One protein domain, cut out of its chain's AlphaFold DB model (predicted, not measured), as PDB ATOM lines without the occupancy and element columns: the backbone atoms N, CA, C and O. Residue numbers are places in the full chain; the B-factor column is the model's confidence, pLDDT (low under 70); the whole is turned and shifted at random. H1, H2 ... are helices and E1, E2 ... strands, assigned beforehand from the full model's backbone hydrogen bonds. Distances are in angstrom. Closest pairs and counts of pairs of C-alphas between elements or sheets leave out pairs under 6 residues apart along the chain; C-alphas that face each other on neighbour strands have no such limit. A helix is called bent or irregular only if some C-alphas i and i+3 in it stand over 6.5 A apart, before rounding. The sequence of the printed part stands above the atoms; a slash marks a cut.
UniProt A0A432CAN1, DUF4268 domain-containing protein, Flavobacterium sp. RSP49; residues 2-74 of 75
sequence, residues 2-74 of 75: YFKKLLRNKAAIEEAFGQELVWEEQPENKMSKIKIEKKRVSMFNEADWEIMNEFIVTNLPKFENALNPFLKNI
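This is residues 2 to 74 of the 75 residues of the protein "DUF4268 domain-containing protein" of Flavobacterium sp. RSP49 (UniProt A0A432CAN1). A two-stranded hairpin, E1 and E2, and one long helix, H3, make a loose frame, with two short helices, H1 and H2, near the last part of H3. H2 packs on residues 62 to 67 of H3, H1 comes near both the hairpin and Phe 70 of H3, and the link of residues 36 to 46 leads from the hairpin to the far beginning of H3. The printed part has 73 residues, with three named helices and two named strands in the order H1, H2, E1, E2, H3; the sheet has the order E1 - E2 and is antiparallel, and the class is mostly helix. The whole is loose, with a radius of gyration of the C-alphas of 14.2 A and spans of 40 by 29 by 17 A.

E1 is residues 22 to 26, 12.8 A from first to last C-alpha, and begins with C-alpha 22 at (234.685, 184.633, 195.032). E2 is residues 31 to 35, 13.1 A long. H3 is residues 47 to 72, 38.2 A long, from C-alpha 47 at (255.418, 194.821, 184.093) to C-alpha 72 at (230.568, 165.881, 186.492). H3 has a kink of 31 degrees near residue 66 and is only just irregular: C-alphas 66 and 69 are 6.9 A apart. H1 is residues 2 to 8, 10.0 A long, and H2 is residues 10 to 17, 10.3 A long.

E1 and E2 form a hairpin, antiparallel at 172 degrees between their directions. N 24 and O 33 are within hydrogen-bond range at 2.9 A, as are N 33 and O 24 at 2.8 A. The closest C-alphas of H1 and E2 are those of Phe 3 and Ser 32, 6.4 A apart. H1 and H3 are close but not clearly touching, with the closest C-alphas, those of Leu 6 and Phe 70, 6.7 A apart; their lines are about perpendicular at 86 degrees. H2 touches H3, with residues 62 to 67 of H3 alone; the closest C-alphas are those of Ala 16 and Ala 66, 5.3 A apart. H2 and H3 run opposite ways at a steep tilt of 55 degrees, the line of H3 being a rough one. H1 and H2 meet only through their link. H2 and E2 are apart, and so are E1 and H3. In H1 and H2 every O i to N i+4 pair is within hydrogen-bond range; in H3 17 of 22 are.

The two C-alphas farthest apart are those of Asn 45 and Asn 73, at 40.8 A, while the first and last printed C-alphas, of Tyr 2 and Ile 74, are 6.9 A apart. The printed part has no cut. The link from E2 to H3, 11 residues, is long; the other three links are tight. The mean pLDDT of the printed part is 86.1; residues 27, 29 to 30 and 73 to 74 are under 70.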
ATOM      1  N   TYR A   2     221.962 174.629 189.956       76.12
ATOM      2  CA  TYR A   2     223.358 174.163 189.901       76.12
ATOM      3  C   TYR A   2     224.338 174.948 190.779       76.12
ATOM      4  O   TYR A   2     225.106 174.342 191.517       76.12
ATOM      5  N   PHE A   3     224.241 176.280 190.799       80.88
ATOM      6  CA  PHE A   3     225.078 177.105 191.671       80.88
ATOM      7  C   PHE A   3     224.913 176.752 193.154       80.88
ATOM      8  O   PHE A   3     225.904 176.576 193.845       80.88
ATOM      9  N   LYS A   4     223.682 176.522 193.632       81.44
ATOM     10  CA  LYS A   4     223.439 176.094 195.020       81.44
ATOM     11  C   LYS A   4     224.062 174.728 195.338       81.44
ATOM     12  O   LYS A   4     224.474 174.513 196.473       81.44
ATOM     13  N   LYS A   5     224.154 173.811 194.363       83.62
ATOM     14  CA  LYS A   5     224.876 172.534 194.535       83.62
ATOM     15  C   LYS A   5     226.384 172.763 194.678       83.62
ATOM     16  O   LYS A   5     226.995 172.158 195.552       83.62
ATOM     17  N   LEU A   6     226.962 173.648 193.865       85.31
ATOM     18  CA  LEU A   6     228.376 174.026 193.976       85.31
ATOM     19  C   LEU A   6     228.652 174.759 195.295       85.31
ATOM     20  O   LEU A   6     229.583 174.403 196.002       85.31
ATOM     21  N   LEU A   7     227.775 175.686 195.691       86.56
ATOM     22  CA  LEU A   7     227.881 176.448 196.935       86.56
ATOM     23  C   LEU A   7     227.815 175.551 198.180       86.56
ATOM     24  O   LEU A   7     228.534 175.786 199.144       86.56
ATOM     25  N   ARG A   8     227.003 174.484 198.161       87.75
ATOM     26  CA  ARG A   8     226.996 173.474 199.238       87.75
ATOM     27  C   ARG A   8     228.338 172.761 199.392       87.75
ATOM     28  O   ARG A   8     228.671 172.349 200.493       87.75
ATOM     29  N   ASN A   9     229.092 172.633 198.303       88.12
ATOM     30  CA  ASN A   9     230.425 172.039 198.286       88.12
ATOM     31  C   ASN A   9     231.538 173.100 198.300       88.12
ATOM     32  O   ASN A   9     232.688 172.770 198.024       88.12
ATOM     33  N   LYS A  10     231.215 174.362 198.626       89.88
ATOM     34  CA  LYS A  10     232.162 175.485 198.611       89.88
ATOM     35  C   LYS A  10     233.450 175.159 199.366       89.88
ATOM     36  O   LYS A  10     234.521 175.304 198.794       89.88
ATOM     37  N   ALA A  11     233.335 174.665 200.600       89.19
ATOM     38  CA  ALA A  11     234.489 174.352 201.440       89.19
ATOM     39  C   ALA A  11     235.426 173.321 200.786       89.19
ATOM     40  O   ALA A  11     236.626 173.545 200.724       89.19
ATOM     41  N   ALA A  12     234.873 172.243 200.222       90.38
ATOM     42  CA  ALA A  12     235.660 171.215 199.542       90.38
ATOM     43  C   ALA A  12     236.317 171.736 198.252       90.38
ATOM     44  O   ALA A  12     237.431 171.342 197.918       90.38
ATOM     45  N   ILE A  13     235.639 172.631 197.523       90.12
ATOM     46  CA  ILE A  13     236.183 173.258 196.312       90.12
ATOM     47  C   ILE A  13     237.331 174.207 196.671       90.12
ATOM     48  O   ILE A  13     238.363 174.177 196.010       90.12
ATOM     49  N   GLU A  14     237.173 175.028 197.708       91.62
ATOM     50  CA  GLU A  14     238.210 175.962 198.167       91.62
ATOM     51  C   GLU A  14     239.415 175.233 198.765       91.62
ATOM     52  O   GLU A  14     240.552 175.620 198.504       91.62
ATOM     53  N   GLU A  15     239.190 174.127 199.479       90.88
ATOM     54  CA  GLU A  15     240.254 173.249 199.972       90.88
ATOM     55  C   GLU A  15     241.030 172.598 198.817       90.88
ATOM     56  O   GLU A  15     242.258 172.673 198.780       90.88
ATOM     57  N   ALA A  16     240.331 172.032 197.825       89.88
ATOM     58  CA  ALA A  16     240.966 171.443 196.644       89.88
ATOM     59  C   ALA A  16     241.703 172.485 195.787       89.88
ATOM     60  O   ALA A  16     242.725 172.188 195.167       89.88
ATOM     61  N   PHE A  17     241.182 173.711 195.739       90.38
ATOM     62  CA  PHE A  17     241.800 174.822 195.029       90.38
ATOM     63  C   PHE A  17     242.996 175.420 195.793       90.38
ATOM     64  O   PHE A  17     243.933 175.935 195.173       90.38
ATOM     65  N   GLY A  18     242.990 175.316 197.124       87.69
ATOM     66  CA  GLY A  18     244.036 175.792 198.029       87.69
ATOM     67  C   GLY A  18     243.948 177.278 198.389       87.69
ATOM     68  O   GLY A  18     244.890 177.818 198.965       87.69
ATOM     69  N   GLN A  19     242.856 177.956 198.033       87.88
ATOM     70  CA  GLN A  19     242.590 179.357 198.379       87.88
ATOM     71  C   GLN A  19     241.086 179.655 198.291       87.88
ATOM     72  O   GLN A  19     240.322 178.904 197.681       87.88
ATOM     73  N   GLU A  20     240.665 180.777 198.871       88.19
ATOM     74  CA  GLU A  20     239.272 181.216 198.808       88.19
ATOM     75  C   GLU A  20     238.880 181.678 197.398       88.19
ATOM     76  O   GLU A  20     239.639 182.354 196.695       88.19
ATOM     77  N   LEU A  21     237.661 181.325 196.996       90.75
ATOM     78  CA  LEU A  21     237.062 181.734 195.732       90.75
ATOM     79  C   LEU A  21     236.015 182.817 195.982       90.75
ATOM     80  O   LEU A  21     235.382 182.886 197.036       90.75
ATOM     81  N   VAL A  22     235.768 183.650 194.976       89.94
ATOM     82  CA  VAL A  22     234.685 184.633 195.032       89.94
ATOM     83  C   VAL A  22     233.430 184.021 194.420       89.94
ATOM     84  O   VAL A  22     233.406 183.679 193.237       89.94
ATOM     85  N   TRP A  23     232.382 183.906 195.233       89.69
ATOM     86  CA  TRP A  23     231.088 183.333 194.865       89.69
ATOM     87  C   TRP A  23     230.031 184.435 194.833       89.69
ATOM     88  O   TRP A  23     229.692 185.000 195.868       89.69
ATOM     89  N   GLU A  24     229.487 184.723 193.655       85.88
ATOM     90  CA  GLU A  24     228.461 185.749 193.459       85.88
ATOM     91  C   GLU A  24     227.185 185.108 192.898       85.88
ATOM     92  O   GLU A  24     227.161 184.623 191.764       85.88
ATOM     93  N   GLU A  25     226.103 185.116 193.680       83.19
ATOM     94  CA  GLU A  25     224.759 184.785 193.194       83.19
ATOM     95  C   GLU A  25     224.061 186.084 192.776       83.19
ATOM     96  O   GLU A  25     223.872 186.975 193.598       83.19
ATOM     97  N   GLN A  26     223.678 186.206 191.502       77.62
ATOM     98  CA  GLN A  26     222.857 187.313 191.007       77.62
ATOM     99  C   GLN A  26     221.440 186.798 190.726       77.62
ATOM    100  O   GLN A  26     221.140 186.406 189.591       77.62
ATOM    101  N   PRO A  27     220.561 186.763 191.747       68.38
ATOM    102  CA  PRO A  27     219.198 186.259 191.594       68.38
ATOM    103  C   PRO A  27     218.388 187.080 190.582       68.38
ATOM    104  O   PRO A  27     217.670 186.493 189.776       68.38
ATOM    105  N   GLU A  28     218.597 188.399 190.548       72.00
ATOM    106  CA  GLU A  28     217.946 189.335 189.617       72.00
ATOM    107  C   GLU A  28     218.244 189.006 188.143       72.00
ATOM    108  O   GLU A  28     217.361 189.046 187.290       72.00
ATOM    109  N   ASN A  29     219.479 188.589 187.843       68.38
ATOM    110  CA  ASN A  29     219.941 188.307 186.480       68.38
ATOM    111  C   ASN A  29     219.916 186.811 186.121       68.38
ATOM    112  O   ASN A  29     220.451 186.423 185.081       68.38
ATOM    113  N   LYS A  30     219.341 185.950 186.980       69.75
ATOM    114  CA  LYS A  30     219.374 184.474 186.845       69.75
ATOM    115  C   LYS A  30     220.777 183.916 186.553       69.75
ATOM    116  O   LYS A  30     220.913 182.883 185.894       69.75
ATOM    117  N   MET A  31     221.822 184.576 187.047       75.38
ATOM    118  CA  MET A  31     223.209 184.206 186.781       75.38
ATOM    119  C   MET A  31     223.964 184.043 188.093       75.38
ATOM    120  O   MET A  31     223.660 184.670 189.104       75.38
ATOM    121  N   SER A  32     224.961 183.173 188.094       83.69
ATOM    122  CA  SER A  32     225.854 183.006 189.232       83.69
ATOM    123  C   SER A  32     227.274 182.869 188.714       83.69
ATOM    124  O   SER A  32     227.480 182.328 187.625       83.69
ATOM    125  N   LYS A  33     228.241 183.391 189.462       86.94
ATOM    126  CA  LYS A  33     229.644 183.437 189.054       86.94
ATOM    127  C   LYS A  33     230.526 182.931 190.187       86.94
ATOM    128  O   LYS A  33     230.297 183.242 191.352       86.94
ATOM    129  N   ILE A  34     231.526 182.145 189.814       88.56
ATOM    130  CA  ILE A  34     232.611 181.708 190.687       88.56
ATOM    131  C   ILE A  34     233.876 182.211 190.013       88.56
ATOM    132  O   ILE A  34     234.089 181.912 188.837       88.56
ATOM    133  N   LYS A  35     234.664 183.025 190.706       90.06
ATOM    134  CA  LYS A  35     235.848 183.658 190.122       90.06
ATOM    135  C   LYS A  35     237.007 183.691 191.108       90.06
ATOM    136  O   LYS A  35     236.819 183.637 192.322       90.06
ATOM    137  N   ILE A  36     238.192 183.850 190.542       90.00
ATOM    138  CA  ILE A  36     239.397 184.276 191.241       90.00
ATOM    139  C   ILE A  36     239.789 185.640 190.719       90.00
ATOM    140  O   ILE A  36     239.688 185.903 189.521       90.00
ATOM    141  N   GLU A  37     240.230 186.512 191.612       88.69
ATOM    142  CA  GLU A  37     240.671 187.844 191.233       88.69
ATOM    143  C   GLU A  37     242.006 188.159 191.890       88.69
ATOM    144  O   GLU A  37     242.177 188.025 193.102       88.69
ATOM    145  N   LYS A  38     242.960 188.607 191.075       86.31
ATOM    146  CA  LYS A  38     244.188 189.224 191.558       86.31
ATOM    147  C   LYS A  38     244.006 190.732 191.472       86.31
ATOM    148  O   LYS A  38     243.884 191.289 190.387       86.31
ATOM    149  N   LYS A  39     243.925 191.390 192.629       84.38
ATOM    150  CA  LYS A  39     243.842 192.855 192.711       84.38
ATOM    151  C   LYS A  39     245.238 193.457 192.547       84.38
ATOM    152  O   LYS A  39     246.222 192.813 192.899       84.38
ATOM    153  N   ARG A  40     245.294 194.722 192.111       83.94
ATOM    154  CA  ARG A  40     246.530 195.520 191.952       83.94
ATOM    155  C   ARG A  40     247.458 195.060 190.821       83.94
ATOM    156  O   ARG A  40     248.668 195.154 190.951       83.94
ATOM    157  N   VAL A  41     246.878 194.589 189.726       86.44
ATOM    158  CA  VAL A  41     247.566 194.401 188.443       86.44
ATOM    159  C   VAL A  41     246.805 195.186 187.382       86.44
ATOM    160  O   VAL A  41     245.577 195.297 187.468       86.44
ATOM    161  N   SER A  42     247.514 195.765 186.420       86.44
ATOM    162  CA  SER A  42     246.914 196.559 185.350       86.44
ATOM    163  C   SER A  42     247.260 195.989 183.984       86.44
ATOM    164  O   SER A  42     248.422 195.760 183.670       86.44
ATOM    165  N   MET A  43     246.256 195.860 183.115       83.62
ATOM    166  CA  MET A  43     246.476 195.527 181.702       83.62
ATOM    167  C   MET A  43     247.263 196.608 180.954       83.62
ATOM    168  O   MET A  43     247.860 196.322 179.925       83.62
ATOM    169  N   PHE A  44     247.302 197.832 181.482       88.69
ATOM    170  CA  PHE A  44     248.050 198.946 180.897       88.69
ATOM    171  C   PHE A  44     249.505 199.020 181.377       88.69
ATOM    172  O   PHE A  44     250.262 199.842 180.873       88.69
ATOM    173  N   ASN A  45     249.892 198.204 182.363       89.62
ATOM    174  CA  ASN A  45     251.254 198.148 182.877       89.62
ATOM    175  C   ASN A  45     251.912 196.846 182.408       89.62
ATOM    176  O   ASN A  45     251.588 195.775 182.914       89.62
ATOM    177  N   GLU A  46     252.838 196.933 181.456       89.94
ATOM    178  CA  GLU A  46     253.516 195.760 180.880       89.94
ATOM    179  C   GLU A  46     254.258 194.924 181.932       89.94
ATOM    180  O   GLU A  46     254.291 193.701 181.836       89.94
ATOM    181  N   ALA A  47     254.775 195.548 182.997       89.50
ATOM    182  CA  ALA A  47     255.418 194.821 184.093       89.50
ATOM    183  C   ALA A  47     254.449 193.880 184.837       89.50
ATOM    184  O   ALA A  47     254.872 192.867 185.396       89.50
ATOM    185  N   ASP A  48     253.148 194.179 184.817       90.88
ATOM    186  CA  ASP A  48     252.122 193.337 185.432       90.88
ATOM    187  C   ASP A  48     251.692 192.183 184.517       90.88
ATOM    188  O   ASP A  48     251.003 191.268 184.975       90.88
ATOM    189  N   TRP A  49     252.072 192.192 183.234       91.25
ATOM    190  CA  TRP A  49     251.657 191.161 182.277       91.25
ATOM    191  C   TRP A  49     252.208 189.793 182.645       91.25
ATOM    192  O   TRP A  49     251.454 188.822 182.643       91.25
ATOM    193  N   GLU A  50     253.475 189.731 183.050       91.19
ATOM    194  CA  GLU A  50     254.090 188.497 183.543       91.19
ATOM    195  C   GLU A  50     253.346 187.967 184.775       91.19
ATOM    196  O   GLU A  50     252.983 186.794 184.840       91.19
ATOM    197  N   ILE A  51     252.998 188.857 185.709       91.31
ATOM    198  CA  ILE A  51     252.260 188.503 186.930       91.31
ATOM    199  C   ILE A  51     250.855 187.982 186.595       91.31
ATOM    200  O   ILE A  51     250.369 187.042 187.234       91.31
ATOM    201  N   MET A  52     250.175 188.597 185.624       90.50
ATOM    202  CA  MET A  52     248.857 188.156 185.160       90.50
ATOM    203  C   MET A  52     248.937 186.810 184.442       90.50
ATOM    204  O   MET A  52     248.097 185.943 184.686       90.50
ATOM    205  N   ASN A  53     249.944 186.618 183.594       91.62
ATOM    206  CA  ASN A  53     250.130 185.378 182.856       91.62
ATOM    207  C   ASN A  53     250.445 184.220 183.811       91.62
ATOM    208  O   ASN A  53     249.757 183.200 183.792       91.62
ATOM    209  N   GLU A  54     251.391 184.414 184.731       92.94
ATOM    210  CA  GLU A  54     251.711 183.438 185.773       92.94
ATOM    211  C   GLU A  54     250.483 183.123 186.637       92.94
ATOM    212  O   GLU A  54     250.212 181.960 186.946       92.94
ATOM    213  N   PHE A  55     249.686 184.142 186.980       91.75
ATOM    214  CA  PHE A  55     248.440 183.949 187.714       91.75
ATOM    215  C   PHE A  55     247.456 183.058 186.946       91.75
ATOM    216  O   PHE A  55     246.912 182.123 187.534       91.75
ATOM    217  N   ILE A  56     247.240 183.301 185.652       89.62
ATOM    218  CA  ILE A  56     246.329 182.487 184.838       89.62
ATOM    219  C   ILE A  56     246.875 181.064 184.694       89.62
ATOM    220  O   ILE A  56     246.168 180.115 185.021       89.62
ATOM    221  N   VAL A  57     248.133 180.902 184.279       92.62
ATOM    222  CA  VAL A  57     248.755 179.587 184.045       92.62
ATOM    223  C   VAL A  57     248.777 178.739 185.318       92.62
ATOM    224  O   VAL A  57     248.524 177.536 185.267       92.62
ATOM    225  N   THR A  58     249.011 179.355 186.477       91.25
ATOM    226  CA  THR A  58     249.068 178.639 187.757       91.25
ATOM    227  C   THR A  58     247.684 178.286 188.293       91.25
ATOM    228  O   THR A  58     247.493 177.204 188.855       91.25
ATOM    229  N   ASN A  59     246.717 179.199 188.178       90.81
ATOM    230  CA  ASN A  59     245.426 179.038 188.842       90.81
ATOM    231  C   ASN A  59     244.358 178.406 187.950       90.81
ATOM    232  O   ASN A  59     243.484 177.727 188.481       90.81
ATOM    233  N   LEU A  60     244.420 178.566 186.627       89.56
ATOM    234  CA  LEU A  60     243.416 178.017 185.712       89.56
ATOM    235  C   LEU A  60     243.317 176.480 185.797       89.56
ATOM    236  O   LEU A  60     242.205 175.988 185.998       89.56
ATOM    237  N   PRO A  61     244.425 175.705 185.774       91.44
ATOM    238  CA  PRO A  61     244.346 174.248 185.898       91.44
ATOM    239  C   PRO A  61     243.856 173.807 187.281       91.44
ATOM    240  O   PRO A  61     243.098 172.847 187.401       91.44
ATOM    241  N   LYS A  62     244.256 174.516 188.346       91.69
ATOM    242  CA  LYS A  62     243.780 174.244 189.713       91.69
ATOM    243  C   LYS A  62     242.280 174.479 189.825       91.69
ATOM    244  O   LYS A  62     241.576 173.675 190.424       91.69
ATOM    245  N   PHE A  63     241.801 175.570 189.235       90.44
ATOM    246  CA  PHE A  63     240.395 175.946 189.242       90.44
ATOM    247  C   PHE A  63     239.552 174.898 188.514       90.44
ATOM    248  O   PHE A  63     238.540 174.438 189.044       90.44
ATOM    249  N   GLU A  64     240.008 174.464 187.339       89.75
ATOM    250  CA  GLU A  64     239.364 173.386 186.596       89.75
ATOM    251  C   GLU A  64     239.354 172.085 187.406       89.75
ATOM    252  O   GLU A  64     238.287 171.513 187.617       89.75
ATOM    253  N   ASN A  65     240.499 171.651 187.936       90.12
ATOM    254  CA  ASN A  65     240.596 170.417 188.721       90.12
ATOM    255  C   ASN A  65     239.735 170.437 189.992       90.12
ATOM    256  O   ASN A  65     239.156 169.409 190.340       90.12
ATOM    257  N   ALA A  66     239.606 171.588 190.654       90.56
ATOM    258  CA  ALA A  66     238.765 171.737 191.836       90.56
ATOM    259  C   ALA A  66     237.267 171.662 191.498       90.56
ATOM    260  O   ALA A  66     236.497 171.069 192.248       90.56
ATOM    261  N   LEU A  67     236.834 172.224 190.363       87.19
ATOM    262  CA  LEU A  67     235.416 172.278 189.983       87.19
ATOM    263  C   LEU A  67     234.937 171.056 189.192       87.19
ATOM    264  O   LEU A  67     233.781 170.652 189.334       87.19
ATOM    265  N   ASN A  68     235.797 170.447 188.375       88.56
ATOM    266  CA  ASN A  68     235.445 169.351 187.469       88.56
ATOM    267  C   ASN A  68     234.745 168.160 188.174       88.56
ATOM    268  O   ASN A  68     233.727 167.689 187.658       88.56
ATOM    269  N   PRO A  69     235.165 167.703 189.376       86.69
ATOM    270  CA  PRO A  69     234.467 166.642 190.111       86.69
ATOM    271  C   PRO A  69     233.016 166.996 190.459       86.69
ATOM    272  O   PRO A  69     232.128 166.144 190.415       86.69
ATOM    273  N   PHE A  70     232.748 168.264 190.768       84.06
ATOM    274  CA  PHE A  70     231.411 168.729 191.125       84.06
ATOM    275  C   PHE A  70     230.555 169.005 189.885       84.06
ATOM    276  O   PHE A  70     229.350 168.772 189.919       84.06
ATOM    277  N   LEU A  71     231.171 169.429 188.777       82.12
ATOM    278  CA  LEU A  71     230.501 169.613 187.486       82.12
ATOM    279  C   LEU A  71     230.100 168.280 186.838       82.12
ATOM    280  O   LEU A  71     229.014 168.179 186.269       82.12
ATOM    281  N   LYS A  72     230.919 167.231 186.971       74.56
ATOM    282  CA  LYS A  72     230.568 165.881 186.492       74.56
ATOM    283  C   LYS A  72     229.341 165.305 187.206       74.56
ATOM    284  O   LYS A  72     228.532 164.636 186.572       74.56
ATOM    285  N   ASN A  73     229.164 165.631 188.485       63.81
ATOM    286  CA  ASN A  73     228.025 165.208 189.313       63.81
ATOM    287  C   ASN A  73     226.756 166.069 189.130       63.81
ATOM    288  O   ASN A  73     225.785 165.925 189.877       63.81
ATOM    289  N   ILE A  74     226.761 167.006 188.178       67.44
ATOM    290  CA  ILE A  74     225.639 167.916 187.914       67.44
ATOM    291  C   ILE A  74     224.715 167.422 186.775       67.44
ATOM    292  O   ILE A  74     223.636 167.996 186.608       67.44
TER     293      ILE A  74